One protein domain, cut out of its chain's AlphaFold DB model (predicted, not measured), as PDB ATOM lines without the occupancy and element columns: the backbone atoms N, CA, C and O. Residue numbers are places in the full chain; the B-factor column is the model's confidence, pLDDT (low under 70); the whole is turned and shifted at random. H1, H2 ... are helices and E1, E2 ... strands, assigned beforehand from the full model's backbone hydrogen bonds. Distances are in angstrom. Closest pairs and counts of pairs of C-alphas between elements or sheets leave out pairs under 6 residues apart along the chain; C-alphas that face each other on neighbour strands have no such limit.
ATOM      1  N   SER A 353     130.603 133.452  87.260       56.03
ATOM      2  CA  SER A 353     131.660 134.321  87.751       56.03
ATOM      3  C   SER A 353     131.627 134.599  89.250       56.03
ATOM      4  O   SER A 353     132.664 135.010  89.732       56.03
ATOM      5  N   ALA A 354     130.548 134.397  90.017       67.19
ATOM      6  CA  ALA A 354     130.592 134.659  91.463       67.19
ATOM      7  C   ALA A 354     131.332 133.533  92.223       67.19
ATOM      8  O   ALA A 354     132.436 133.807  92.701       67.19
ATOM      9  N   PRO A 355     130.864 132.264  92.233       70.19
ATOM     10  CA  PRO A 355     131.609 131.164  92.854       70.19
ATOM     11  C   PRO A 355     132.993 130.942  92.230       70.19
ATOM     12  O   PRO A 355     133.964 130.691  92.939       70.19
ATOM     13  N   LEU A 356     133.120 131.091  90.904       73.12
ATOM     14  CA  LEU A 356     134.398 130.906  90.216       73.12
ATOM     15  C   LEU A 356     135.415 131.999  90.577       73.12
ATOM     16  O   LEU A 356     136.586 131.702  90.804       73.12
ATOM     17  N   LYS A 357     134.978 133.260  90.694       76.75
ATOM     18  CA  LYS A 357     135.824 134.361  91.177       76.75
ATOM     19  C   LYS A 357     136.149 134.209  92.654       76.75
ATOM     20  O   LYS A 357     137.259 134.547  93.032       76.75
ATOM     21  N   GLU A 358     135.246 133.698  93.488       82.00
ATOM     22  CA  GLU A 358     135.559 133.373  94.886       82.00
ATOM     23  C   GLU A 358     136.639 132.289  94.979       82.00
ATOM     24  O   GLU A 358     137.626 132.475  95.691       82.00
ATOM     25  N   ALA A 359     136.524 131.215  94.194       81.75
ATOM     26  CA  ALA A 359     137.522 130.151  94.138       81.75
ATOM     27  C   ALA A 359     138.886 130.647  93.614       81.75
ATOM     28  O   ALA A 359     139.925 130.354  94.208       81.75
ATOM     29  N   LEU A 360     138.900 131.451  92.547       82.19
ATOM     30  CA  LEU A 360     140.131 132.018  91.975       82.19
ATOM     31  C   LEU A 360     140.732 133.126  92.849       82.19
ATOM     32  O   LEU A 360     141.952 133.196  92.986       82.19
ATOM     33  N   ASN A 361     139.906 133.917  93.538       83.19
ATOM     34  CA  ASN A 361     140.363 134.818  94.595       83.19
ATOM     35  C   ASN A 361     141.005 134.024  95.738       83.19
ATOM     36  O   ASN A 361     142.062 134.421  96.212       83.19
ATOM     37  N   ALA A 362     140.419 132.901  96.168       83.56
ATOM     38  CA  ALA A 362     141.005 132.059  97.211       83.56
ATOM     39  C   ALA A 362     142.362 131.475  96.779       83.56
ATOM     40  O   ALA A 362     143.307 131.493  97.566       83.56
ATOM     41  N   ILE A 363     142.494 131.039  95.521       85.12
ATOM     42  CA  ILE A 363     143.773 130.607  94.928       85.12
ATOM     43  C   ILE A 363     144.795 131.756  94.936       85.12
ATOM     44  O   ILE A 363     145.931 131.562  95.365       85.12
ATOM     45  N   HIS A 364     144.392 132.964  94.534       83.25
ATOM     46  CA  HIS A 364     145.263 134.140  94.536       83.25
ATOM     47  C   HIS A 364     145.692 134.558  95.953       83.25
ATOM     48  O   HIS A 364     146.870 134.813  96.185       83.25
ATOM     49  N   GLN A 365     144.773 134.560  96.924       84.00
ATOM     50  CA  GLN A 365     145.085 134.855  98.328       84.00
ATOM     51  C   GLN A 365     146.022 133.806  98.939       84.00
ATOM     52  O   GLN A 365     146.949 134.172  99.653       84.00
ATOM     53  N   GLN A 366     145.848 132.519  98.616       82.56
ATOM     54  CA  GLN A 366     146.790 131.469  99.028       82.56
ATOM     55  C   GLN A 366     148.181 131.665  98.411       82.56
ATOM     56  O   GLN A 366     149.180 131.483  99.102       82.56
ATOM     57  N   ALA A 367     148.265 132.095  97.146       81.31
ATOM     58  CA  ALA A 367     149.545 132.382  96.497       81.31
ATOM     59  C   ALA A 367     150.253 133.586  97.148       81.31
ATOM     60  O   ALA A 367     151.438 133.506  97.461       81.31
ATOM     61  N   LEU A 368     149.517 134.671  97.423       82.12
ATOM     62  CA  LEU A 368     150.038 135.853  98.122       82.12
ATOM     63  C   LEU A 368     150.460 135.558  99.570       82.12
ATOM     64  O   LEU A 368     151.427 136.141 100.054       82.12
ATOM     65  N   ALA A 369     149.764 134.649 100.257       87.12
ATOM     66  CA  ALA A 369     150.082 134.236 101.622       87.12
ATOM     67  C   ALA A 369     151.298 133.291 101.726       87.12
ATOM     68  O   ALA A 369     151.651 132.885 102.833       87.12
ATOM     69  N   GLY A 370     151.925 132.909 100.605       85.31
ATOM     70  CA  GLY A 370     153.010 131.925 100.593       85.31
ATOM     71  C   GLY A 370     152.541 130.499 100.911       85.31
ATOM     72  O   GLY A 370     153.310 129.709 101.461       85.31
ATOM     73  N   GLY A 371     151.282 130.175 100.597       84.38
ATOM     74  CA  GLY A 371     150.722 128.834 100.755       84.38
ATOM     75  C   GLY A 371     151.509 127.784  99.966       84.38
ATOM     76  O   GLY A 371     152.107 128.069  98.926       84.38
ATOM     77  N   SER A 372     151.524 126.546 100.461       91.06
ATOM     78  CA  SER A 372     152.295 125.475  99.829       91.06
ATOM     79  C   SER A 372     151.732 125.100  98.454       91.06
ATOM     80  O   SER A 372     150.534 125.230  98.192       91.06
ATOM     81  N   VAL A 373     152.585 124.555  97.578       87.94
ATOM     82  CA  VAL A 373     152.172 124.074  96.245       87.94
ATOM     83  C   VAL A 373     150.993 123.097  96.350       87.94
ATOM     84  O   VAL A 373     150.031 123.214  95.598       87.94
ATOM     85  N   SER A 374     150.991 122.203  97.343       89.31
ATOM     86  CA  SER A 374     149.876 121.280  97.597       89.31
ATOM     87  C   SER A 374     148.589 121.987  98.050       89.31
ATOM     88  O   SER A 374     147.498 121.535  97.710       89.31
ATOM     89  N   GLN A 375     148.665 123.089  98.804       86.25
ATOM     90  CA  GLN A 375     147.480 123.885  99.159       86.25
ATOM     91  C   GLN A 375     146.899 124.595  97.930       86.25
ATOM     92  O   GLN A 375     145.680 124.594  97.747       86.25
ATOM     93  N   LEU A 376     147.761 125.137  97.063       87.31
ATOM     94  CA  LEU A 376     147.362 125.753  95.796       87.31
ATOM     95  C   LEU A 376     146.693 124.738  94.861       87.31
ATOM     96  O   LEU A 376     145.564 124.976  94.434       87.31
ATOM     97  N   LEU A 377     147.323 123.583  94.626       90.44
ATOM     98  CA  LEU A 377     146.771 122.502  93.800       90.44
ATOM     99  C   LEU A 377     145.413 122.011  94.327       90.44
ATOM    100  O   LEU A 377     144.465 121.907  93.554       90.44
ATOM    101  N   ASN A 378     145.253 121.837  95.644       89.69
ATOM    102  CA  ASN A 378     143.964 121.479  96.258       89.69
ATOM    103  C   ASN A 378     142.873 122.558  96.101       89.69
ATOM    104  O   ASN A 378     141.678 122.245  96.103       89.69
ATOM    105  N   CYS A 379     143.236 123.838  95.996       88.31
ATOM    106  CA  CYS A 379     142.272 124.905  95.714       88.31
ATOM    107  C   CYS A 379     141.910 124.944  94.224       88.31
ATOM    108  O   CYS A 379     140.728 125.006  93.891       88.31
ATOM    109  N   MET A 380     142.902 124.823  93.337       91.62
ATOM    110  CA  MET A 380     142.695 124.779  91.888       91.62
ATOM    111  C   MET A 380     141.905 123.536  91.452       91.62
ATOM    112  O   MET A 380     141.005 123.657  90.631       91.62
ATOM    113  N   SER A 381     142.172 122.363  92.035       91.00
ATOM    114  CA  SER A 381     141.460 121.110  91.742       91.00
ATOM    115  C   SER A 381     139.962 121.216  92.051       91.00
ATOM    116  O   SER A 381     139.131 120.908  91.197       91.00
ATOM    117  N   ARG A 382     139.601 121.766  93.221       89.50
ATOM    118  CA  ARG A 382     138.196 122.039  93.582       89.50
ATOM    119  C   ARG A 382     137.547 123.067  92.652       89.50
ATOM    120  O   ARG A 382     136.448 122.830  92.169       89.50
ATOM    121  N   ALA A 383     138.247 124.162  92.349       88.06
ATOM    122  CA  ALA A 383     137.755 125.177  91.418       88.06
ATOM    123  C   ALA A 383     137.497 124.600  90.014       88.06
ATOM    124  O   ALA A 383     136.490 124.921  89.388       88.06
ATOM    125  N   LEU A 384     138.377 123.719  89.527       88.94
ATOM    126  CA  LEU A 384     138.221 123.065  88.231       88.94
ATOM    127  C   LEU A 384     137.074 122.041  88.241       88.94
ATOM    128  O   LEU A 384     136.292 122.021  87.295       88.94
ATOM    129  N   ALA A 385     136.915 121.254  89.311       87.69
ATOM    130  CA  ALA A 385     135.771 120.350  89.483       87.69
ATOM    131  C   ALA A 385     134.423 121.098  89.434       87.69
ATOM    132  O   ALA A 385     133.495 120.661  88.744       87.69
ATOM    133  N   ASP A 386     134.335 122.260  90.089       83.44
ATOM    134  CA  ASP A 386     133.155 123.130  90.037       83.44
ATOM    135  C   ASP A 386     132.900 123.681  88.623       83.44
ATOM    136  O   ASP A 386     131.747 123.748  88.194       83.44
ATOM    137  N   VAL A 387     133.951 124.056  87.879       81.75
ATOM    138  CA  VAL A 387     133.835 124.489  86.472       81.75
ATOM    139  C   VAL A 387     133.294 123.360  85.599       81.75
ATOM    140  O   VAL A 387     132.343 123.589  84.859       81.75
ATOM    141  N   ILE A 388     133.850 122.152  85.710       82.31
ATOM    142  CA  ILE A 388     133.431 120.961  84.953       82.31
ATOM    143  C   ILE A 388     131.951 120.653  85.193       82.31
ATOM    144  O   ILE A 388     131.171 120.630  84.245       82.31
ATOM    145  N   THR A 389     131.554 120.501  86.461       81.94
ATOM    146  CA  THR A 389     130.178 120.146  86.864       81.94
ATOM    147  C   THR A 389     129.151 121.160  86.350       81.94
ATOM    148  O   THR A 389     128.003 120.830  86.071       81.94
ATOM    149  N   ARG A 390     129.552 122.427  86.201       74.69
ATOM    150  CA  ARG A 390     128.689 123.481  85.650       74.69
ATOM    151  C   ARG A 390     128.717 123.490  84.120       74.69
ATOM    152  O   ARG A 390     127.664 123.670  83.507       74.69
ATOM    153  N   ALA A 391     129.880 123.241  83.514       72.38
ATOM    154  CA  ALA A 391     130.067 123.112  82.069       72.38
ATOM    155  C   ALA A 391     129.191 122.007  81.455       72.38
ATOM    156  O   ALA A 391     128.752 122.163  80.322       72.38
ATOM    157  N   GLU A 392     128.886 120.937  82.202       70.94
ATOM    158  CA  GLU A 392     127.938 119.876  81.805       70.94
ATOM    159  C   GLU A 392     126.555 120.429  81.392       70.94
ATOM    160  O   GLU A 392     125.868 119.831  80.566       70.94
ATOM    161  N   THR A 393     126.154 121.591  81.925       67.75
ATOM    162  CA  THR A 393     124.805 122.172  81.755       67.75
ATOM    163  C   THR A 393     124.730 123.402  80.842       67.75
ATOM    164  O   THR A 393     123.637 123.924  80.622       67.75
ATOM    165  N   VAL A 394     125.859 123.889  80.311       64.12
ATOM    166  CA  VAL A 394     125.919 125.143  79.534       64.12
ATOM    167  C   VAL A 394     126.652 124.974  78.204       64.12
ATOM    168  O   VAL A 394     127.540 124.138  78.067       64.12
ATOM    169  N   ALA A 395     126.304 125.802  77.215       62.25
ATOM    170  CA  ALA A 395     126.921 125.752  75.891       62.25
ATOM    171  C   ALA A 395     128.425 126.068  75.959       62.25
ATOM    172  O   ALA A 395     128.828 127.173  76.335       62.25
ATOM    173  N   TRP A 396     129.269 125.115  75.571       62.91
ATOM    174  CA  TRP A 396     130.721 125.296  75.580       62.91
ATOM    175  C   TRP A 396     131.195 126.212  74.430       62.91
ATOM    176  O   TRP A 396     130.700 126.071  73.314       62.91
ATOM    177  N   PRO A 397     132.176 127.116  74.641       61.50
ATOM    178  CA  PRO A 397     132.690 127.623  75.915       61.50
ATOM    179  C   PRO A 397     131.920 128.878  76.371       61.50
ATOM    180  O   PRO A 397     132.168 129.404  77.451       61.50
ATOM    181  N   HIS A 398     130.997 129.386  75.549       64.81
ATOM    182  CA  HIS A 398     130.354 130.692  75.715       64.81
ATOM    183  C   HIS A 398     129.544 130.825  77.009       64.81
ATOM    184  O   HIS A 398     129.501 131.904  77.590       64.81
ATOM    185  N   GLY A 399     128.958 129.728  77.491       62.94
ATOM    186  CA  GLY A 399     128.246 129.674  78.762       62.94
ATOM    187  C   GLY A 399     129.142 129.793  79.997       62.94
ATOM    188  O   GLY A 399     128.607 130.014  81.077       62.94
ATOM    189  N   LEU A 400     130.473 129.679  79.866       64.25
ATOM    190  CA  LEU A 400     131.420 129.791  80.985       64.25
ATOM    191  C   LEU A 400     131.704 131.239  81.411       64.25
ATOM    192  O   LEU A 400     132.116 131.482  82.548       64.25
ATOM    193  N   TRP A 401     131.482 132.207  80.520       65.50
ATOM    194  CA  TRP A 401     131.973 133.575  80.681       65.50
ATOM    195  C   TRP A 401     130.852 134.608  80.761       65.50
ATOM    196  O   TRP A 401     129.958 134.653  79.922       65.50
ATOM    197  N   SER A 402     130.972 135.541  81.707       60.12
ATOM    198  CA  SER A 402     130.287 136.831  81.604       60.12
ATOM    199  C   SER A 402     131.178 137.764  80.785       60.12
ATOM    200  O   SER A 402     132.270 138.129  81.225       60.12
ATOM    201  N   VAL A 403     130.747 138.084  79.565       57.97
ATOM    202  CA  VAL A 403     131.578 138.768  78.569       57.97
ATOM    203  C   VAL A 403     131.318 140.273  78.598       57.97
ATOM    204  O   VAL A 403     130.286 140.747  78.126       57.97
ATOM    205  N   ALA A 404     132.275 141.046  79.115       51.00
ATOM    206  CA  ALA A 404     132.242 142.502  79.029       51.00
ATOM    207  C   ALA A 404     133.012 142.966  77.783       51.00
ATOM    208  O   ALA A 404     134.220 142.752  77.693       51.00
ATOM    209  N   SER A 405     132.313 143.633  76.854       53.09
ATOM    210  CA  SER A 405     132.830 144.207  75.592       53.09
ATOM    211  C   SER A 405     133.647 143.240  74.716       53.09
ATOM    212  O   SER A 405     134.810 142.960  74.995       53.09
ATOM    213  N   VAL A 406     133.056 142.784  73.606       56.56
ATOM    214  CA  VAL A 406     133.752 141.984  72.583       56.56
ATOM    215  C   VAL A 406     134.330 142.900  71.506       56.56
ATOM    216  O   VAL A 406     133.589 143.666  70.890       56.56
ATOM    217  N   ALA A 407     135.627 142.767  71.245       57.06
ATOM    218  CA  ALA A 407     136.261 143.186  70.001       57.06
ATOM    219  C   ALA A 407     136.551 141.931  69.161       57.06
ATOM    220  O   ALA A 407     137.086 140.951  69.678       57.06
ATOM    221  N   THR A 408     136.180 141.950  67.882       59.81
ATOM    222  CA  THR A 408     136.416 140.839  66.949       59.81
ATOM    223  C   THR A 408     137.319 141.330  65.833       59.81
ATOM    224  O   THR A 408     136.907 142.191  65.059       59.81
ATOM    225  N   ASP A 409     138.500 140.733  65.728       59.31
ATOM    226  CA  ASP A 409     139.473 140.985  64.673       59.31
ATOM    227  C   ASP A 409     139.661 139.707  63.842       59.31
ATOM    228  O   ASP A 409     139.738 138.593  64.368       59.31
ATOM    229  N   VAL A 410     139.758 139.848  62.518       55.31
ATOM    230  CA  VAL A 410     140.214 138.746  61.658       55.31
ATOM    231  C   VAL A 410     141.725 138.850  61.558       55.31
ATOM    232  O   VAL A 410     142.255 139.745  60.901       55.31
ATOM    233  N   VAL A 411     142.429 137.950  62.240       63.38
ATOM    234  CA  VAL A 411     143.894 137.970  62.305       63.38
ATOM    235  C   VAL A 411     144.437 136.860  61.418       63.38
ATOM    236  O   VAL A 411     144.025 135.706  61.525       63.38
ATOM    237  N   ARG A 412     145.396 137.203  60.554       63.69
ATOM    238  CA  ARG A 412     146.060 136.259  59.642       63.69
ATOM    239  C   ARG A 412     147.129 135.402  60.343       63.69
ATOM    240  O   ARG A 412     148.246 135.265  59.847       63.69
ATOM    241  N   THR A 413     146.810 134.884  61.525       66.81
ATOM    242  CA  THR A 413     147.689 133.991  62.287       66.81
ATOM    243  C   THR A 413     147.373 132.541  61.912       66.81
ATOM    244  O   THR A 413     146.217 132.135  62.022       66.81
ATOM    245  N   PRO A 414     148.362 131.724  61.504       72.94
ATOM    246  CA  PRO A 414     148.175 130.293  61.269       72.94
ATOM    247  C   PRO A 414     147.561 129.564  62.465       72.94
ATOM    248  O   PRO A 414     147.993 129.751  63.602       72.94
ATOM    249  N   CYS A 415     146.560 128.716  62.219       71.88
ATOM    250  CA  CYS A 415     146.025 127.799  63.226       71.88
ATOM    251  C   CYS A 415     147.161 126.988  63.874       71.88
ATOM    252  O   CYS A 415     147.868 126.289  63.149       71.88
ATOM    253  N   PRO A 416     147.321 126.998  65.211       66.81
ATOM    254  CA  PRO A 416     148.406 126.269  65.873       66.81
ATOM    255  C   PRO A 416     148.272 124.737  65.775       66.81
ATOM    256  O   PRO A 416     149.185 124.029  66.181       66.81
ATOM    257  N   SER A 417     147.161 124.222  65.232       68.94
ATOM    258  CA  SER A 417     146.955 122.795  64.957       68.94
ATOM    259  C   SER A 417     147.024 122.447  63.464       68.94
ATOM    260  O   SER A 417     147.709 121.494  63.113       68.94
ATOM    261  N   CYS A 418     146.358 123.201  62.574       71.75
ATOM    262  CA  CYS A 418     146.287 122.867  61.138       71.75
ATOM    263  C   CYS A 418     147.048 123.816  60.197       71.75
ATOM    264  O   CYS A 418     147.026 123.621  58.985       71.75
ATOM    265  N   GLY A 419     147.689 124.868  60.715       74.62
ATOM    266  CA  GLY A 419     148.481 125.822  59.930       74.62
ATOM    267  C   GLY A 419     147.695 126.769  59.011       74.62
ATOM    268  O   GLY A 419     148.297 127.665  58.423       74.62
ATOM    269  N   ILE A 420     146.370 126.631  58.887       76.25
ATOM    270  CA  ILE A 420     145.558 127.482  57.999       76.25
ATOM    271  C   ILE A 420     145.575 128.943  58.496       76.25
ATOM    272  O   ILE A 420     145.333 129.168  59.685       76.25
ATOM    273  N   PRO A 421     145.865 129.933  57.625       62.34
ATOM    274  CA  PRO A 421     146.182 131.307  58.027       62.34
ATOM    275  C   PRO A 421     144.988 132.167  58.454       62.34
ATOM    276  O   PRO A 421     145.211 133.279  58.919       62.34
ATOM    277  N   GLU A 422     143.746 131.712  58.288       62.88
ATOM    278  CA  GLU A 422     142.553 132.496  58.629       62.88
ATOM    279  C   GLU A 422     141.934 132.029  59.954       62.88
ATOM    280  O   GLU A 422     141.424 130.912  60.076       62.88
ATOM    281  N   GLN A 423     141.982 132.914  60.953       68.00
ATOM    282  CA  GLN A 423     141.354 132.750  62.261       68.00
ATOM    283  C   GLN A 423     140.432 133.929  62.569       68.00
ATOM    284  O   GLN A 423     140.753 135.086  62.278       68.00
ATOM    285  N   PHE A 424     139.339 133.644  63.271       70.44
ATOM    286  CA  PHE A 424     138.596 134.670  63.990       70.44
ATOM    287  C   PHE A 424     139.188 134.799  65.389       70.44
ATOM    288  O   PHE A 424     139.144 133.851  66.172       70.44
ATOM    289  N   VAL A 425     139.728 135.974  65.711       70.25
ATOM    290  CA  VAL A 425     140.277 136.264  67.035       70.25
ATOM    291  C   VAL A 425     139.368 137.272  67.724       70.25
ATOM    292  O   VAL A 425     139.144 138.382  67.245       70.25
ATOM    293  N   ARG A 426     138.806 136.883  68.864       73.75
ATOM    294  CA  ARG A 426     137.947 137.734  69.685       73.75
ATOM    295  C   ARG A 426     138.701 138.098  70.952       73.75
ATOM    296  O   ARG A 426     139.027 137.228  71.758       73.75
ATOM    297  N   SER A 427     138.955 139.385  71.134       73.81
ATOM    298  CA  SER A 427     139.474 139.924  72.385       73.81
ATOM    299  C   SER A 427     138.306 140.393  73.242       73.81
ATOM    300  O   SER A 427     137.448 141.145  72.778       73.81
ATOM    301  N   TYR A 428     138.253 139.963  74.497       71.88
ATOM    302  CA  TYR A 428     137.189 140.366  75.417       71.88
ATOM    303  C   TYR A 428     137.705 140.507  76.845       71.88
ATOM    304  O   TYR A 428     138.775 139.999  77.197       71.88
ATOM    305  N   LYS A 429     136.948 141.219  77.685       69.19
ATOM    306  CA  LYS A 429     137.281 141.379  79.098       69.19
ATOM    307  C   LYS A 429     136.478 140.399  79.950       69.19
ATOM    308  O   LYS A 429     135.247 140.408  79.945       69.19
ATOM    309  N   SER A 430     137.210 139.583  80.696       71.06
ATOM    310  CA  SER A 430     136.725 138.672  81.731       71.06
ATOM    311  C   SER A 430     137.105 139.214  83.119       71.06
ATOM    312  O   SER A 430     137.744 140.264  83.250       71.06
ATOM    313  N   PHE A 431     136.705 138.513  84.178       70.88
ATOM    314  CA  PHE A 431     137.034 138.874  85.560       70.88
ATOM    315  C   PHE A 431     138.534 138.712  85.885       70.88
ATOM    316  O   PHE A 431     139.028 139.400  86.773       70.88
ATOM    317  N   ASP A 432     139.247 137.840  85.164       69.06
ATOM    318  CA  ASP A 432     140.690 137.577  85.271       69.06
ATOM    319  C   ASP A 432     141.543 138.443  84.318       69.06
ATOM    320  O   ASP A 432     142.769 138.344  84.311       69.06
ATOM    321  N   GLY A 433     140.912 139.342  83.553       78.31
ATOM    322  CA  GLY A 433     141.583 140.330  82.708       78.31
ATOM    323  C   GLY A 433     141.159 140.266  81.243       78.31
ATOM    324  O   GLY A 433     140.028 139.911  80.914       78.31
ATOM    325  N   ASN A 434     142.068 140.660  80.350       83.44
ATOM    326  CA  ASN A 434     141.842 140.569  78.910       83.44
ATOM    327  C   ASN A 434     142.136 139.138  78.447       83.44
ATOM    328  O   ASN A 434     143.227 138.616  78.699       83.44
ATOM    329  N   ARG A 435     141.179 138.534  77.749       83.88
ATOM    330  CA  ARG A 435     141.269 137.183  77.197       83.88
ATOM    331  C   ARG A 435     141.252 137.229  75.676       83.88
ATOM    332  O   ARG A 435     140.654 138.130  75.081       83.88
ATOM    333  N   VAL A 436     141.926 136.256  75.077       82.31
ATOM    334  CA  VAL A 436     141.947 136.010  73.640       82.31
ATOM    335  C   VAL A 436     141.238 134.687  73.400       82.31
ATOM    336  O   VAL A 436     141.654 133.650  73.914       82.31
ATOM    337  N   PHE A 437     140.166 134.751  72.620       80.81
ATOM    338  CA  PHE A 437     139.452 133.603  72.092       80.81
ATOM    339  C   PHE A 437     139.785 133.466  70.607       80.81
ATOM    340  O   PHE A 437     139.587 134.405  69.838       80.81
ATOM    341  N   VAL A 438     140.286 132.306  70.202       77.62
ATOM    342  CA  VAL A 438     140.595 131.967  68.812       77.62
ATOM    343  C   VAL A 438     139.628 130.887  68.355       77.62
ATOM    344  O   VAL A 438     139.529 129.850  69.008       77.62
ATOM    345  N   ASP A 439     138.969 131.124  67.222       77.50
ATOM    346  CA  ASP A 439     138.178 130.135  66.488       77.50
ATOM    347  C   ASP A 439     138.775 129.946  65.085       77.50
ATOM    348  O   ASP A 439     138.850 130.879  64.274       77.50
ATOM    349  N   CYS A 440     139.237 128.728  64.804       72.62
ATOM    350  CA  CYS A 440     139.674 128.332  63.470       72.62
ATOM    351  C   CYS A 440     138.499 127.738  62.688       72.62
ATOM    352  O   CYS A 440     138.111 126.596  62.932       72.62
ATOM    353  N   GLY A 441     138.012 128.453  61.668       67.56
ATOM    354  CA  GLY A 441     136.859 128.023  60.865       67.56
ATOM    355  C   GLY A 441     137.009 126.669  60.150       67.56
ATOM    356  O   GLY A 441     136.001 126.083  59.765       67.56
ATOM    357  N   HIS A 442     138.233 126.147  59.996       69.19
ATOM    358  CA  HIS A 442     138.475 124.808  59.447       69.19
ATOM    359  C   HIS A 442     138.347 123.696  60.496       69.19
ATOM    360  O   HIS A 442     137.650 122.714  60.267       69.19
ATOM    361  N   CYS A 443     139.011 123.840  61.645       63.41
ATOM    362  CA  CYS A 443     139.068 122.786  62.664       63.41
ATOM    363  C   CYS A 443     138.087 122.982  63.825       63.41
ATOM    364  O   CYS A 443     138.081 122.157  64.736       63.41
ATOM    365  N   ARG A 444     137.336 124.095  63.846       67.50
ATOM    366  CA  ARG A 444     136.486 124.527  64.974       67.50
ATOM    367  C   ARG A 444     137.235 124.497  66.309       67.50
ATOM    368  O   ARG A 444     136.698 124.174  67.366       67.50
ATOM    369  N   LEU A 445     138.530 124.795  66.234       63.50
ATOM    370  CA  LEU A 445     139.423 124.794  67.377       63.50
ATOM    371  C   LEU A 445     139.212 126.062  68.168       63.50
ATOM    372  O   LEU A 445     139.489 127.154  67.678       63.50
ATOM    373  N   LEU A 446     138.765 125.860  69.397       69.19
ATOM    374  CA  LEU A 446     138.556 126.890  70.389       69.19
ATOM    375  C   LEU A 446     139.811 126.950  71.252       69.19
ATOM    376  O   LEU A 446     140.084 125.988  71.969       69.19
ATOM    377  N   PHE A 447     140.552 128.054  71.201       80.00
ATOM    378  CA  PHE A 447     141.570 128.373  72.205       80.00
ATOM    379  C   PHE A 447     141.100 129.589  72.984       80.00
ATOM    380  O   PHE A 447     140.800 130.616  72.385       80.00
ATOM    381  N   ASP A 448     141.048 129.490  74.305       82.31
ATOM    382  CA  ASP A 448     140.619 130.577  75.178       82.31
ATOM    383  C   ASP A 448     141.635 130.735  76.307       82.31
ATOM    384  O   ASP A 448     141.752 129.876  77.189       82.31
ATOM    385  N   TYR A 449     142.411 131.815  76.257       83.38
ATOM    386  CA  TYR A 449     143.535 132.034  77.162       83.38
ATOM    387  C   TYR A 449     143.722 133.517  77.528       83.38
ATOM    388  O   TYR A 449     143.302 134.415  76.793       83.38
ATOM    389  N   PRO A 450     144.370 133.813  78.670       84.88
ATOM    390  CA  PRO A 450     144.725 135.178  79.051       84.88
ATOM    391  C   PRO A 450     145.685 135.802  78.032       84.88
ATOM    392  O   PRO A 450     146.700 135.200  77.679       84.88
ATOM    393  N   ALA A 451     145.432 137.048  77.625       82.50
ATOM    394  CA  ALA A 451     146.179 137.739  76.564       82.50
ATOM    395  C   ALA A 451     147.687 137.940  76.841       82.50
ATOM    396  O   ALA A 451     148.426 138.365  75.955       82.50
ATOM    397  N   LYS A 452     148.139 137.685  78.075       84.88
ATOM    398  CA  LYS A 452     149.538 137.798  78.519       84.88
ATOM    399  C   LYS A 452     150.082 136.509  79.145       84.88
ATOM    400  O   LYS A 452     151.051 136.578  79.895       84.88
ATOM    401  N   SER A 453     149.457 135.354  78.907       82.75
ATOM    402  CA  SER A 453     149.969 134.111  79.489       82.75
ATOM    403  C   SER A 453     151.344 133.752  78.920       82.75
ATOM    404  O   SER A 453     151.549 133.764  77.706       82.75
ATOM    405  N   THR A 454     152.275 133.411  79.809       84.75
ATOM    406  CA  THR A 454     153.580 132.831  79.459       84.75
ATOM    407  C   THR A 454     153.518 131.305  79.350       84.75
ATOM    408  O   THR A 454     154.464 130.688  78.866       84.75
ATOM    409  N   THR A 455     152.420 130.680  79.785       86.38
ATOM    410  CA  THR A 455     152.203 129.232  79.739       86.38
ATOM    411  C   THR A 455     151.394 128.868  78.499       86.38
ATOM    412  O   THR A 455     150.330 129.439  78.256       86.38
ATOM    413  N   THR A 456     151.866 127.891  77.727       85.56
ATOM    414  CA  THR A 456     151.130 127.372  76.568       85.56
ATOM    415  C   THR A 456     150.552 125.991  76.852       85.56
ATOM    416  O   THR A 456     151.102 125.194  77.614       85.56
ATOM    417  N   LEU A 457     149.402 125.732  76.234       86.75
ATOM    418  CA  LEU A 457     148.631 124.503  76.348       86.75
ATOM    419  C   LEU A 457     148.245 124.080  74.930       86.75
ATOM    420  O   LEU A 457     147.590 124.847  74.222       86.75
ATOM    421  N   SER A 458     148.670 122.895  74.508       84.75
ATOM    422  CA  SER A 458     148.401 122.360  73.173       84.75
ATOM    423  C   SER A 458     147.894 120.924  73.243       84.75
ATOM    424  O   SER A 458     148.272 120.149  74.123       84.75
ATOM    425  N   ILE A 459     147.031 120.567  72.294       83.00
ATOM    426  CA  ILE A 459     146.581 119.192  72.073       83.00
ATOM    427  C   ILE A 459     147.185 118.713  70.758       83.00
ATOM    428  O   ILE A 459     147.066 119.388  69.735       83.00
ATOM    429  N   SER A 460     147.786 117.530  70.779       82.38
ATOM    430  CA  SER A 460     148.198 116.789  69.589       82.38
ATOM    431  C   SER A 460     147.644 115.371  69.658       82.38
ATOM    432  O   SER A 460     147.704 114.742  70.712       82.38
ATOM    433  N   SER A 461     147.139 114.850  68.544       75.69
ATOM    434  CA  SER A 461     146.883 113.415  68.398       75.69
ATOM    435  C   SER A 461     148.161 112.726  67.918       75.69
ATOM    436  O   SER A 461     148.861 113.273  67.064       75.69
ATOM    437  N   ALA A 462     148.468 111.538  68.445       67.25
ATOM    438  CA  ALA A 462     149.524 110.687  67.883       67.25
ATOM    439  C   ALA A 462     149.057 109.960  66.605       67.25
ATOM    440  O   ALA A 462     149.870 109.562  65.772       67.25
ATOM    441  N   CYS A 463     147.738 109.817  66.447       63.81
ATOM    442  CA  CYS A 463     147.071 109.127  65.347       63.81
ATOM    443  C   CYS A 463     146.274 110.108  64.470       63.81
ATOM    444  O   CYS A 463     146.159 111.296  64.771       63.81
ATOM    445  N   SER A 464     145.665 109.605  63.395       70.06
ATOM    446  CA  SER A 464     144.660 110.364  62.638       70.06
ATOM    447  C   SER A 464     143.533 110.850  63.566       70.06
ATOM    448  O   SER A 464     143.100 110.108  64.444       70.06
ATOM    449  N   ASN A 465     143.016 112.064  63.344       71.19
ATOM    450  CA  ASN A 465     141.876 112.601  64.104       71.19
ATOM    451  C   ASN A 465     140.540 111.899  63.773       71.19
ATOM    452  O   ASN A 465     139.504 112.314  64.286       71.19
ATOM    453  N   THR A 466     140.558 110.875  62.916       76.75
ATOM    454  CA  THR A 466     139.420 110.017  62.586       76.75
ATOM    455  C   THR A 466     139.629 108.625  63.172       76.75
ATOM    456  O   THR A 466     140.652 108.000  62.873       76.75
ATOM    457  N   PHE A 467     138.663 108.116  63.943       78.38
ATOM    458  CA  PHE A 467     138.645 106.717  64.389       78.38
ATOM    459  C   PHE A 467     137.222 106.121  64.450       78.38
ATOM    460  O   PHE A 467     136.250 106.877  64.563       78.38
ATOM    461  N   PRO A 468     137.080 104.783  64.346       78.56
ATOM    462  CA  PRO A 468     135.788 104.105  64.418       78.56
ATOM    463  C   PRO A 468     135.079 104.212  65.773       78.56
ATOM    464  O   PRO A 468     135.710 104.282  66.826       78.56
ATOM    465  N   VAL A 469     133.745 104.141  65.757       77.38
ATOM    466  CA  VAL A 469     132.928 103.950  66.973       77.38
ATOM    467  C   VAL A 469     133.416 102.733  67.766       77.38
ATOM    468  O   VAL A 469     133.590 101.658  67.193       77.38
ATOM    469  N   GLY A 470     133.598 102.887  69.081       76.94
ATOM    470  CA  GLY A 470     134.084 101.824  69.968       76.94
ATOM    471  C   GLY A 470     135.597 101.570  69.918       76.94
ATOM    472  O   GLY A 470     136.097 100.790  70.726       76.94
ATOM    473  N   GLU A 471     136.347 102.229  69.028       82.00
ATOM    474  CA  GLU A 471     137.810 102.258  69.110       82.00
ATOM    475  C   GLU A 471     138.303 103.372  70.044       82.00
ATOM    476  O   GLU A 471     137.586 104.315  70.393       82.00
ATOM    477  N   SER A 472     139.560 103.242  70.468       80.94
ATOM    478  CA  SER A 472     140.229 104.189  71.353       80.94
ATOM    479  C   SER A 472     141.330 104.952  70.625       80.94
ATOM    480  O   SER A 472     142.199 104.326  70.016       80.94
ATOM    481  N   ALA A 473     141.378 106.276  70.773       80.75
ATOM    482  CA  ALA A 473     142.480 107.097  70.270       80.75
ATOM    483  C   ALA A 473     143.304 107.707  71.410       80.75
ATOM    484  O   ALA A 473     142.755 108.154  72.419       80.75
ATOM    485  N   GLU A 474     144.629 107.748  71.235       84.69
ATOM    486  CA  GLU A 474     145.536 108.409  72.171       84.69
ATOM    487  C   GLU A 474     145.800 109.863  71.757       84.69
ATOM    488  O   GLU A 474     146.362 110.156  70.696       84.69
ATOM    489  N   PHE A 475     145.427 110.774  72.650       84.81
ATOM    490  CA  PHE A 475     145.728 112.193  72.564       84.81
ATOM    491  C   PHE A 475     146.789 112.564  73.593       84.81
ATOM    492  O   PHE A 475     146.754 112.119  74.740       84.81
ATOM    493  N   VAL A 476     147.709 113.432  73.188       88.81
ATOM    494  CA  VAL A 476     148.755 113.985  74.040       88.81
ATOM    495  C   VAL A 476     148.469 115.464  74.257       88.81
ATOM    496  O   VAL A 476     148.525 116.270  73.324       88.81
ATOM    497  N   VAL A 477     148.182 115.833  75.502       90.19
ATOM    498  CA  VAL A 477     148.063 117.234  75.919       90.19
ATOM    499  C   VAL A 477     149.408 117.682  76.462       90.19
ATOM    500  O   VAL A 477     149.881 117.148  77.465       90.19
ATOM    501  N   THR A 478     150.031 118.649  75.796       91.94
ATOM    502  CA  THR A 478     151.333 119.189  76.187       91.94
ATOM    503  C   THR A 478     151.165 120.567  76.810       91.94
ATOM    504  O   THR A 478     150.463 121.437  76.295       91.94
ATOM    505  N   ILE A 479     151.817 120.749  77.953       93.56
ATOM    506  CA  ILE A 479     151.812 121.970  78.752       93.56
ATOM    507  C   ILE A 479     153.254 122.446  78.811       93.56
ATOM    508  O   ILE A 479     154.105 121.698  79.294       93.56
ATOM    509  N   CYS A 480     153.533 123.660  78.349       92.56
ATOM    510  CA  CYS A 480     154.872 124.244  78.408       92.56
ATOM    511  C   CYS A 480     154.858 125.478  79.308       92.56
ATOM    512  O   CYS A 480     154.137 126.448  79.061       92.56
ATOM    513  N   ALA A 481     155.674 125.442  80.356       92.12
ATOM    514  CA  ALA A 481     155.901 126.574  81.233       92.12
ATOM    515  C   ALA A 481     156.838 127.589  80.566       92.12
ATOM    516  O   ALA A 481     157.913 127.227  80.087       92.12
ATOM    517  N   GLY A 482     156.454 128.865  80.561       90.06
ATOM    518  CA  GLY A 482     157.304 129.950  80.077       90.06
ATOM    519  C   GLY A 482     158.329 130.419  81.110       90.06
ATOM    520  O   GLY A 482     158.873 129.642  81.899       90.06
ATOM    521  N   SER A 483     158.567 131.730  81.118       87.94
ATOM    522  CA  SER A 483     159.560 132.411  81.958       87.94
ATOM    523  C   SER A 483     159.245 132.451  83.458       87.94
ATOM    524  O   SER A 483     160.103 132.868  84.227       87.94
ATOM    525  N   GLU A 484     158.047 132.037  83.877       86.12
ATOM    526  CA  GLU A 484     157.581 132.109  85.275       86.12
ATOM    527  C   GLU A 484     157.317 130.729  85.906       86.12
ATOM    528  O   GLU A 484     156.977 130.636  87.083       86.12
ATOM    529  N   GLY A 485     157.495 129.639  85.149       89.94
ATOM    530  CA  GLY A 485     157.078 128.305  85.583       89.94
ATOM    531  C   GLY A 485     155.567 128.097  85.421       89.94
ATOM    532  O   GLY A 485     154.853 128.936  84.865       89.94
ATOM    533  N   CYS A 486     155.066 126.947  85.867       92.62
ATOM    534  CA  CYS A 486     153.635 126.646  85.845       92.62
ATOM    535  C   CYS A 486     153.238 125.735  87.010       92.62
ATOM    536  O   CYS A 486     153.687 124.590  87.080       92.62
ATOM    537  N   VAL A 487     152.337 126.200  87.874       92.44
ATOM    538  CA  VAL A 487     151.618 125.368  88.853       92.44
ATOM    539  C   VAL A 487     150.136 125.398  88.512       92.44
ATOM    540  O   VAL A 487     149.562 126.470  88.327       92.44
ATOM    541  N   GLY A 488     149.508 124.232  88.412       93.12
ATOM    542  CA  GLY A 488     148.137 124.149  87.944       93.12
ATOM    543  C   GLY A 488     147.525 122.761  87.959       93.12
ATOM    544  O   GLY A 488     148.149 121.769  88.333       93.12
ATOM    545  N   VAL A 489     146.281 122.704  87.504       93.75
ATOM    546  CA  VAL A 489     145.523 121.469  87.300       93.75
ATOM    547  C   VAL A 489     144.906 121.463  85.909       93.75
ATOM    548  O   VAL A 489     144.547 122.517  85.382       93.75
ATOM    549  N   VAL A 490     144.780 120.276  85.322       93.06
ATOM    550  CA  VAL A 490     144.222 120.065  83.981       93.06
ATOM    551  C   VAL A 490     143.225 118.919  84.016       93.06
ATOM    552  O   VAL A 490     143.527 117.856  84.546       93.06
ATOM    553  N   ALA A 491     142.057 119.122  83.425       90.38
ATOM    554  CA  ALA A 491     141.054 118.100  83.190       90.38
ATOM    555  C   ALA A 491     140.792 117.992  81.696       90.38
ATOM    556  O   ALA A 491     140.801 118.995  80.977       90.38
ATOM    557  N   ILE A 492     140.559 116.769  81.234       86.69
ATOM    558  CA  ILE A 492     140.327 116.487  79.825       86.69
ATOM    559  C   ILE A 492     139.109 115.595  79.695       86.69
ATOM    560  O   ILE A 492     139.000 114.577  80.375       86.69
ATOM    561  N   SER A 493     138.207 116.001  78.817       84.88
ATOM    562  CA  SER A 493     136.933 115.350  78.554       84.88
ATOM    563  C   SER A 493     136.693 115.252  77.047       84.88
ATOM    564  O   SER A 493     137.358 115.925  76.259       84.88
ATOM    565  N   SER A 494     135.728 114.436  76.644       79.62
ATOM    566  CA  SER A 494     135.185 114.375  75.288       79.62
ATOM    567  C   SER A 494     133.731 114.850  75.296       79.62
ATOM    568  O   SER A 494     133.013 114.667  76.274       79.62
ATOM    569  N   GLY A 495     133.266 115.472  74.215       75.12
ATOM    570  CA  GLY A 495     131.861 115.868  74.091       75.12
ATOM    571  C   GLY A 495     131.511 116.379  72.699       75.12
ATOM    572  O   GLY A 495     132.399 116.659  71.896       75.12
ATOM    573  N   ALA A 496     130.219 116.515  72.406       71.69
ATOM    574  CA  ALA A 496     129.752 117.159  71.176       71.69
ATOM    575  C   ALA A 496     130.176 118.644  71.123       71.69
ATOM    576  O   ALA A 496     130.487 119.238  72.158       71.69
ATOM    577  N   GLU A 497     130.148 119.262  69.936       69.25
ATOM    578  CA  GLU A 497     130.595 120.651  69.698       69.25
ATOM    579  C   GLU A 497     130.094 121.634  70.766       69.25
ATOM    580  O   GLU A 497     130.882 122.200  71.530       69.25
ATOM    581  N   THR A 498     128.771 121.734  70.898       64.75
ATOM    582  CA  THR A 498     128.075 122.643  71.817       64.75
ATOM    583  C   THR A 498     127.820 122.056  73.205       64.75
ATOM    584  O   THR A 498     127.556 122.814  74.138       64.75
ATOM    585  N   GLY A 499     127.905 120.730  73.359       64.81
ATOM    586  CA  GLY A 499     127.649 120.038  74.623       64.81
ATOM    587  C   GLY A 499     128.724 120.300  75.679       64.81
ATOM    588  O   GLY A 499     129.853 120.682  75.357       64.81
ATOM    589  N   GLY A 500     128.390 120.064  76.946       59.50
ATOM    590  CA  GLY A 500     129.368 120.069  78.029       59.50
ATOM    591  C   GLY A 500     130.426 118.958  77.900       59.50
ATOM    592  O   GLY A 500     130.373 118.145  76.971       59.50
ATOM    593  N   PRO A 501     131.411 118.913  78.816       62.28
ATOM    594  CA  PRO A 501     132.239 117.726  79.004       62.28
ATOM    595  C   PRO A 501     131.372 116.497  79.330       62.28
ATOM    596  O   PRO A 501     130.357 116.617  80.015       62.28
ATOM    597  N   SER A 502     131.792 115.313  78.883       63.75
ATOM    598  CA  SER A 502     131.336 114.038  79.439       63.75
ATOM    599  C   SER A 502     131.666 113.929  80.933       63.75
ATOM    600  O   SER A 502     132.614 114.544  81.425       63.75
ATOM    601  N   ILE A 503     130.843 113.159  81.646       58.91
ATOM    602  CA  ILE A 503     130.708 113.196  83.107       58.91
ATOM    603  C   ILE A 503     132.013 112.774  83.811       58.91
ATOM    604  O   ILE A 503     132.529 111.679  83.595       58.91
ATOM    605  N   HIS A 504     132.501 113.640  84.705       68.44
ATOM    606  CA  HIS A 504     133.647 113.420  85.613       68.44
ATOM    607  C   HIS A 504     135.022 113.108  84.959       68.44
ATOM    608  O   HIS A 504     135.642 112.082  85.262       68.44
ATOM    609  N   PRO A 505     135.584 114.017  84.138       80.69
ATOM    610  CA  PRO A 505     136.960 113.916  83.663       80.69
ATOM    611  C   PRO A 505     137.977 113.914  84.812       80.69
ATOM    612  O   PRO A 505     137.866 114.660  85.788       80.69
ATOM    613  N   LYS A 506     139.031 113.107  84.660       87.69
ATOM    614  CA  LYS A 506     140.138 113.040  85.619       87.69
ATOM    615  C   LYS A 506     140.886 114.373  85.676       87.69
ATOM    616  O   LYS A 506     141.280 114.914  84.644       87.69
ATOM    617  N   ILE A 507     141.138 114.864  86.889       91.50
ATOM    618  CA  ILE A 507     141.980 116.039  87.135       91.50
ATOM    619  C   ILE A 507     143.435 115.587  87.332       91.50
ATOM    620  O   ILE A 507     143.725 114.684  88.117       91.50
ATOM    621  N   HIS A 508     144.352 116.224  86.610       93.75
ATOM    622  CA  HIS A 508     145.792 115.988  86.630       93.75
ATOM    623  C   HIS A 508     146.511 117.202  87.222       93.75
ATOM    624  O   HIS A 508     146.364 118.317  86.725       93.75
ATOM    625  N   GLU A 509     147.335 116.987  88.247       94.94
ATOM    626  CA  GLU A 509     148.176 118.037  88.828       94.94
ATOM    627  C   GLU A 509     149.437 118.296  87.990       94.94
ATOM    628  O   GLU A 509     150.036 117.386  87.393       94.94
ATOM    629  N   VAL A 510     149.858 119.557  87.953       94.25
ATOM    630  CA  VAL A 510     150.972 120.055  87.145       94.25
ATOM    631  C   VAL A 510     151.796 121.026  87.982       94.25
ATOM    632  O   VAL A 510     151.284 122.017  88.490       94.25
ATOM    633  N   ALA A 511     153.088 120.744  88.102       93.56
ATOM    634  CA  ALA A 511     154.081 121.646  88.666       93.56
ATOM    635  C   ALA A 511     155.326 121.554  87.778       93.56
ATOM    636  O   ALA A 511     155.863 120.464  87.581       93.56
ATOM    637  N   LEU A 512     155.721 122.681  87.191       94.19
ATOM    638  CA  LEU A 512     156.784 122.798  86.198       94.19
ATOM    639  C   LEU A 512     157.658 124.007  86.516       94.19
ATOM    640  O   LEU A 512     157.157 125.108  86.756       94.19
ATOM    641  N   GLY A 513     158.971 123.794  86.488       92.62
ATOM    642  CA  GLY A 513     159.963 124.861  86.524       92.62
ATOM    643  C   GLY A 513     159.998 125.667  85.223       92.62
ATOM    644  O   GLY A 513     159.295 125.373  84.257       92.62
ATOM    645  N   LEU A 514     160.850 126.692  85.199       93.56
ATOM    646  CA  LEU A 514     161.014 127.585  84.048       93.56
ATOM    647  C   LEU A 514     161.378 126.789  82.784       93.56
ATOM    648  O   LEU A 514     162.297 125.968  82.820       93.56
ATOM    649  N   GLY A 515     160.669 127.022  81.677       91.69
ATOM    650  CA  GLY A 515     160.929 126.354  80.394       91.69
ATOM    651  C   GLY A 515     160.623 124.849  80.340       91.69
ATOM    652  O   GLY A 515     160.883 124.227  79.312       91.69
ATOM    653  N   GLN A 516     160.106 124.236  81.411       95.81
ATOM    654  CA  GLN A 516     159.795 122.803  81.426       95.81
ATOM    655  C   GLN A 516     158.466 122.497  80.729       95.81
ATOM    656  O   GLN A 516     157.516 123.279  80.788       95.81
ATOM    657  N   SER A 517     158.378 121.312  80.124       95.50
ATOM    658  CA  SER A 517     157.154 120.785  79.526       95.50
ATOM    659  C   SER A 517     156.677 119.505  80.214       95.50
ATOM    660  O   SER A 517     157.472 118.718  80.731       95.50
ATOM    661  N   LYS A 518     155.359 119.287  80.216       94.88
ATOM    662  CA  LYS A 518     154.717 118.038  80.641       94.88
ATOM    663  C   LYS A 518     153.713 117.605  79.589       94.88
ATOM    664  O   LYS A 518     152.842 118.386  79.216       94.88
ATOM    665  N   SER A 519     153.813 116.352  79.172       94.06
ATOM    666  CA  SER A 519     152.828 115.705  78.311       94.06
ATOM    667  C   SER A 519     151.938 114.784  79.144       94.06
ATOM    668  O   SER A 519     152.413 114.068  80.027       94.06
ATOM    669  N   LEU A 520     150.636 114.832  78.879       91.19
ATOM    670  CA  LEU A 520     149.616 113.966  79.458       91.19
ATOM    671  C   LEU A 520     149.024 113.128  78.320       91.19
ATOM    672  O   LEU A 520     148.325 113.677  77.470       91.19
ATOM    673  N   SER A 521     149.322 111.828  78.301       87.06
ATOM    674  CA  SER A 521     148.679 110.857  77.407       87.06
ATOM    675  C   SER A 521     147.286 110.499  77.908       87.06
ATOM    676  O   SER A 521     147.081 110.290  79.109       87.06
ATOM    677  N   ILE A 522     146.330 110.443  76.984       81.62
ATOM    678  CA  ILE A 522     144.905 110.295  77.271       81.62
ATOM    679  C   ILE A 522     144.292 109.393  76.215       81.62
ATOM    680  O   ILE A 522     144.219 109.751  75.041       81.62
ATOM    681  N   THR A 523     143.801 108.242  76.648       83.00
ATOM    682  CA  THR A 523     143.009 107.348  75.810       83.00
ATOM    683  C   THR A 523     141.556 107.819  75.833       83.00
ATOM    684  O   THR A 523     140.880 107.697  76.853       83.00
ATOM    685  N   CYS A 524     141.079 108.383  74.725       76.62
ATOM    686  CA  CYS A 524     139.663 108.678  74.531       76.62
ATOM    687  C   CYS A 524     138.990 107.445  73.928       76.62
ATOM    688  O   CYS A 524     139.371 107.023  72.837       76.62
ATOM    689  N   ILE A 525     137.985 106.904  74.614       76.12
ATOM    690  CA  ILE A 525     137.090 105.870  74.085       76.12
ATOM    691  C   ILE A 525     135.716 106.516  73.901       76.12
ATOM    692  O   ILE A 525     135.286 107.315  74.736       76.12
ATOM    693  N   LEU A 526     135.059 106.231  72.780       71.69
ATOM    694  CA  LEU A 526     133.708 106.705  72.486       71.69
ATOM    695  C   LEU A 526     132.774 105.494  72.492       71.69
ATOM    696  O   LEU A 526     132.481 104.921  71.443       71.69
ATOM    697  N   ASP A 527     132.374 105.099  73.704       62.72
ATOM    698  CA  ASP A 527     131.581 103.891  73.976       62.72
ATOM    699  C   ASP A 527     130.121 104.007  73.499       62.72
ATOM    700  O   ASP A 527     129.535 103.020  73.062       62.72
ATOM    701  N   ASP A 528     129.541 105.212  73.554       65.44
ATOM    702  CA  ASP A 528     128.182 105.510  73.073       65.44
ATOM    703  C   ASP A 528     128.132 106.897  72.396       65.44
ATOM    704  O   ASP A 528     127.715 107.894  72.999       65.44
ATOM    705  N   PRO A 529     128.640 107.025  71.155       65.75
ATOM    706  CA  PRO A 529     128.526 108.260  70.408       65.75
ATOM    707  C   PRO A 529     127.080 108.444  69.940       65.75
ATOM    708  O   PRO A 529     126.565 107.690  69.113       65.75
ATOM    709  N   HIS A 530     126.459 109.519  70.429       59.97
ATOM    710  CA  HIS A 530     125.183 110.058  69.972       59.97
ATOM    711  C   HIS A 530     125.053 109.960  68.442       59.97
ATOM    712  O   HIS A 530     125.817 110.590  67.709       59.97
ATOM    713  N   GLN A 531     124.060 109.198  67.966       57.62
ATOM    714  CA  GLN A 531     123.930 108.734  66.569       57.62
ATOM    715  C   GLN A 531     123.901 109.842  65.497       57.62
ATOM    716  O   GLN A 531     124.033 109.569  64.308       57.62
ATOM    717  N   THR A 532     123.687 111.092  65.907       52.56
ATOM    718  CA  THR A 532     123.593 112.274  65.042       52.56
ATOM    719  C   THR A 532     124.867 113.122  64.999       52.56
ATOM    720  O   THR A 532     124.966 114.013  64.156       52.56
ATOM    721  N   ALA A 533     125.838 112.891  65.888       57.69
ATOM    722  CA  ALA A 533     127.055 113.691  65.985       57.69
ATOM    723  C   ALA A 533     128.239 112.962  65.333       57.69
ATOM    724  O   ALA A 533     128.820 112.057  65.918       57.69
ATOM    725  N   GLN A 534     128.625 113.391  64.129       66.75
ATOM    726  CA  GLN A 534     129.789 112.850  63.404       66.75
ATOM    727  C   GLN A 534     131.135 113.431  63.886       66.75
ATOM    728  O   GLN A 534     132.200 112.914  63.549       66.75
ATOM    729  N   ILE A 535     131.094 114.524  64.657       73.06
ATOM    730  CA  ILE A 535     132.269 115.227  65.179       73.06
ATOM    731  C   ILE A 535     132.099 115.424  66.687       73.06
ATOM    732  O   ILE A 535     131.170 116.088  67.153       73.06
ATOM    733  N   TYR A 536     133.041 114.861  67.431       78.75
ATOM    734  CA  TYR A 536     133.270 115.108  68.847       78.75
ATOM    735  C   TYR A 536     134.438 116.071  69.004       78.75
ATOM    736  O   TYR A 536     135.180 116.350  68.066       78.75
ATOM    737  N   TYR A 537     134.614 116.585  70.208       80.50
ATOM    738  CA  TYR A 537     135.738 117.430  70.561       80.50
ATOM    739  C   TYR A 537     136.349 116.909  71.850       80.50
ATOM    740  O   TYR A 537     135.651 116.745  72.855       80.50
ATOM    741  N   LEU A 538     137.662 116.695  71.832       84.88
ATOM    742  CA  LEU A 538     138.440 116.629  73.057       84.88
ATOM    743  C   LEU A 538     138.491 118.049  73.630       84.88
ATOM    744  O   LEU A 538     138.902 118.983  72.941       84.88
ATOM    745  N   LYS A 539     138.040 118.224  74.867       86.38
ATOM    746  CA  LYS A 539     137.950 119.506  75.567       86.38
ATOM    747  C   LYS A 539     138.876 119.458  76.769       86.38
ATOM    748  O   LYS A 539     138.685 118.654  77.679       86.38
ATOM    749  N   VAL A 540     139.882 120.323  76.765       89.25
ATOM    750  CA  VAL A 540     140.835 120.488  77.861       89.25
ATOM    751  C   VAL A 540     140.494 121.768  78.606       89.25
ATOM    752  O   VAL A 540     140.422 122.848  78.016       89.25
ATOM    753  N   MET A 541     140.312 121.635  79.915       90.62
ATOM    754  CA  MET A 541     140.115 122.732  80.855       90.62
ATOM    755  C   MET A 541     141.281 122.731  81.830       90.62
ATOM    756  O   MET A 541     141.591 121.699  82.423       90.62
ATOM    757  N   ALA A 542     141.923 123.874  82.024       92.56
ATOM    758  CA  ALA A 542     143.041 123.990  82.943       92.56
ATOM    759  C   ALA A 542     142.953 125.261  83.785       92.56
ATOM    760  O   ALA A 542     142.500 126.301  83.309       92.56
ATOM    761  N   ILE A 543     143.436 125.179  85.023       92.00
ATOM    762  CA  ILE A 543     143.735 126.340  85.864       92.00
ATOM    763  C   ILE A 543     145.245 126.334  86.075       92.00
ATOM    764  O   ILE A 543     145.752 125.499  86.821       92.00
ATOM    765  N   LEU A 544     145.959 127.226  85.388       91.06
ATOM    766  CA  LEU A 544     147.421 127.326  85.368       91.06
ATOM    767  C   LEU A 544     147.820 128.700  85.916       91.06
ATOM    768  O   LEU A 544     147.298 129.714  85.467       91.06
ATOM    769  N   ASN A 545     148.685 128.746  86.929       89.62
ATOM    770  CA  ASN A 545     149.082 129.973  87.639       89.62
ATOM    771  C   ASN A 545     147.882 130.830  88.117       89.62
ATOM    772  O   ASN A 545     147.950 132.055  88.183       89.62
ATOM    773  N   GLY A 546     146.758 130.179  88.449       84.88
ATOM    774  CA  GLY A 546     145.510 130.842  88.854       84.88
ATOM    775  C   GLY A 546     144.693 131.448  87.704       84.88
ATOM    776  O   GLY A 546     143.710 132.137  87.964       84.88
ATOM    777  N   GLN A 547     145.065 131.191  86.450       87.44
ATOM    778  CA  GLN A 547     144.349 131.625  85.251       87.44
ATOM    779  C   GLN A 547     143.692 130.433  84.554       87.44
ATOM    780  O   GLN A 547     144.243 129.334  84.534       87.44
ATOM    781  N   ILE A 548     142.511 130.636  83.965       87.94
ATOM    782  CA  ILE A 548     141.818 129.573  83.227       87.94
ATOM    783  C   ILE A 548     142.319 129.519  81.783       87.94
ATOM    784  O   ILE A 548     142.386 130.547  81.103       87.94
ATOM    785  N   HIS A 549     142.570 128.311  81.295       89.69
ATOM    786  CA  HIS A 549     142.852 128.005  79.898       89.69
ATOM    787  C   HIS A 549     141.859 126.959  79.396       89.69
ATOM    788  O   HIS A 549     141.658 125.934  80.051       89.69
ATOM    789  N   LEU A 550     141.274 127.198  78.225       88.19
ATOM    790  CA  LEU A 550     140.445 126.226  77.520       88.19
ATOM    791  C   LEU A 550     141.082 125.949  76.156       88.19
ATOM    792  O   LEU A 550     141.479 126.884  75.457       88.19
ATOM    793  N   THR A 551     141.162 124.682  75.758       87.94
ATOM    794  CA  THR A 551     141.499 124.310  74.377       87.94
ATOM    795  C   THR A 551     140.676 123.113  73.915       87.94
ATOM    796  O   THR A 551     140.411 122.195  74.692       87.94
ATOM    797  N   GLY A 552     140.253 123.128  72.653       85.75
ATOM    798  CA  GLY A 552     139.592 122.002  71.987       85.75
ATOM    799  C   GLY A 552     140.521 121.258  71.023       85.75
ATOM    800  O   GLY A 552     141.560 121.790  70.642       85.75
ATOM    801  N   ALA A 553     140.125 120.056  70.597       83.38
ATOM    802  CA  ALA A 553     140.601 119.377  69.387       83.38
ATOM    803  C   ALA A 553     139.450 118.582  68.748       83.38
ATOM    804  O   ALA A 553     138.789 117.842  69.478       83.38
ATOM    805  N   PRO A 554     139.178 118.717  67.434       81.44
ATOM    806  CA  PRO A 554     138.131 117.944  66.777       81.44
ATOM    807  C   PRO A 554     138.531 116.469  66.670       81.44
ATOM    808  O   PRO A 554     139.680 116.130  66.380       81.44
ATOM    809  N   VAL A 555     137.543 115.612  66.874       79.44
ATOM    810  CA  VAL A 555     137.615 114.156  66.840       79.44
ATOM    811  C   VAL A 555     136.510 113.678  65.908       79.44
ATOM    812  O   VAL A 555     135.327 113.738  66.241       79.44
ATOM    813  N   VAL A 556     136.884 113.251  64.708       76.75
ATOM    814  CA  VAL A 556     135.944 112.745  63.709       76.75
ATOM    815  C   VAL A 556     135.661 111.282  64.022       76.75
ATOM    816  O   VAL A 556     136.579 110.475  64.154       76.75
ATOM    817  N   VAL A 557     134.386 110.925  64.124       71.25
ATOM    818  CA  VAL A 557     133.987 109.537  64.360       71.25
ATOM    819  C   VAL A 557     133.537 108.934  63.048       71.25
ATOM    820  O   VAL A 557     132.528 109.346  62.472       71.25
ATOM    821  N   SER A 558     134.268 107.929  62.571       73.62
ATOM    822  CA  SER A 558     133.737 107.074  61.523       73.62
ATOM    823  C   SER A 558     132.743 106.106  62.157       73.62
ATOM    824  O   SER A 558     133.100 105.111  62.788       73.62
ATOM    825  N   HIS A 559     131.455 106.351  61.934       68.94
ATOM    826  CA  HIS A 559     130.506 105.245  61.914       68.94
ATOM    827  C   HIS A 559     130.945 104.353  60.755       68.94
ATOM    828  O   HIS A 559     130.662 104.648  59.592       68.94
TER     829      HIS A 559
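This is residues 353 to 559 of the 567 residues of an uncharacterized protein of Labrenzia marina (UniProt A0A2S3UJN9). What shape does the model show? A long, twisted branched sheet forms a sandwich with the smaller sheet of E5, E7 and E10, which faces one side of its E8, E11 and E12 part, while the helical hairpin H1 and H2 covers the other side. Beyond E12 the large sheet runs on into a lobe, the meander E1 to E4, each strand the antiparallel neighbour of the one before. What is it made of? The 207 printed residues hold two named helices, then twelve named strands, in a mixed class; the large sheet is antiparallel but for E6 with E12, and the small one is antiparallel in the order E5, E7, E10. It is compact, with a radius of gyration of the C-alphas of 16.7 A and spans of 53 by 35 by 34 A.

Where does the large sheet branch? On one side of E12, residues 547 to 558, lie antiparallel E4, residues 445 to 450, and parallel E6, residues 466 to 468; on the other side lies antiparallel E11, residues 535 to 544. Within hydrogen-bond range are N 448 and O 550, 2.9 A, N 467 and O 556, 3.2 A, and N 538 and O 553, 2.9 A. How does it go on? E8, residues 486 to 496, is antiparallel to E11, with N 491 and O 541 at 2.8 A, and forms a hairpin with E9, residues 507 to 512, with N 488 and O 510 at 2.8 A. E1, residues 404 to 411, E2, residues 423 to 430, and E3, residues 433 to 440, lead by hairpins to E4, with N 407 and O 427 at 2.9 A, N 426 and O 437 at 2.8 A, and N 438 and O 447 at 2.8 A. What faces it? Inner strand E7, residues 472 to 480, has antiparallel E5, residues 456 to 461, and E10, residues 517 to 525, as neighbours, with N 458 and O 478, and N 477 and O 520, both at 2.9 A. The closest C-alphas of E5 and E12 are those of Ile 459 and Ala 553, 6.6 A apart. Where are the helices? H2, residues 373 to 391, is on the large sheet at a height of 8.2 A, over E8, E9 and E11, and its closest C-alphas to E8 are those of Ser 381 and Val 489, 6.0 A. H1, residues 353 to 368, touches H2, the closest C-alphas being those of Ala 359 and Ala 383, 5.7 A, at a shallow tilt of 10 degrees, opposite ways, and only grazes the sheet. Every O i to N i+4 pair is within hydrogen-bond range in H1, and 14 of 15 in H2.

Where do the first and last elements lie? H1 begins with C-alpha 353 at (131.660, 134.321, 87.751), and E12 ends with C-alpha 558 at (133.737, 107.074, 61.523). Which elements are long? E12 measures 35.8 A from first to last C-alpha, E8 29.6 A, E11 28.0 A, H2 26.3 A and H1 21.2 A.

How far does it reach? The two C-alphas farthest apart, those of Ala 369 and His 559, are 52.9 A apart, and the printed part has no cut. Which links are long, and where is confidence low? H2 to E1, with 12 residues, and E1 to E2, with 11, are long links. The mean pLDDT of the printed part is 78.2, and 55 residues are under 70, among them 393 to 413, 497 to 504 and 527 to 534.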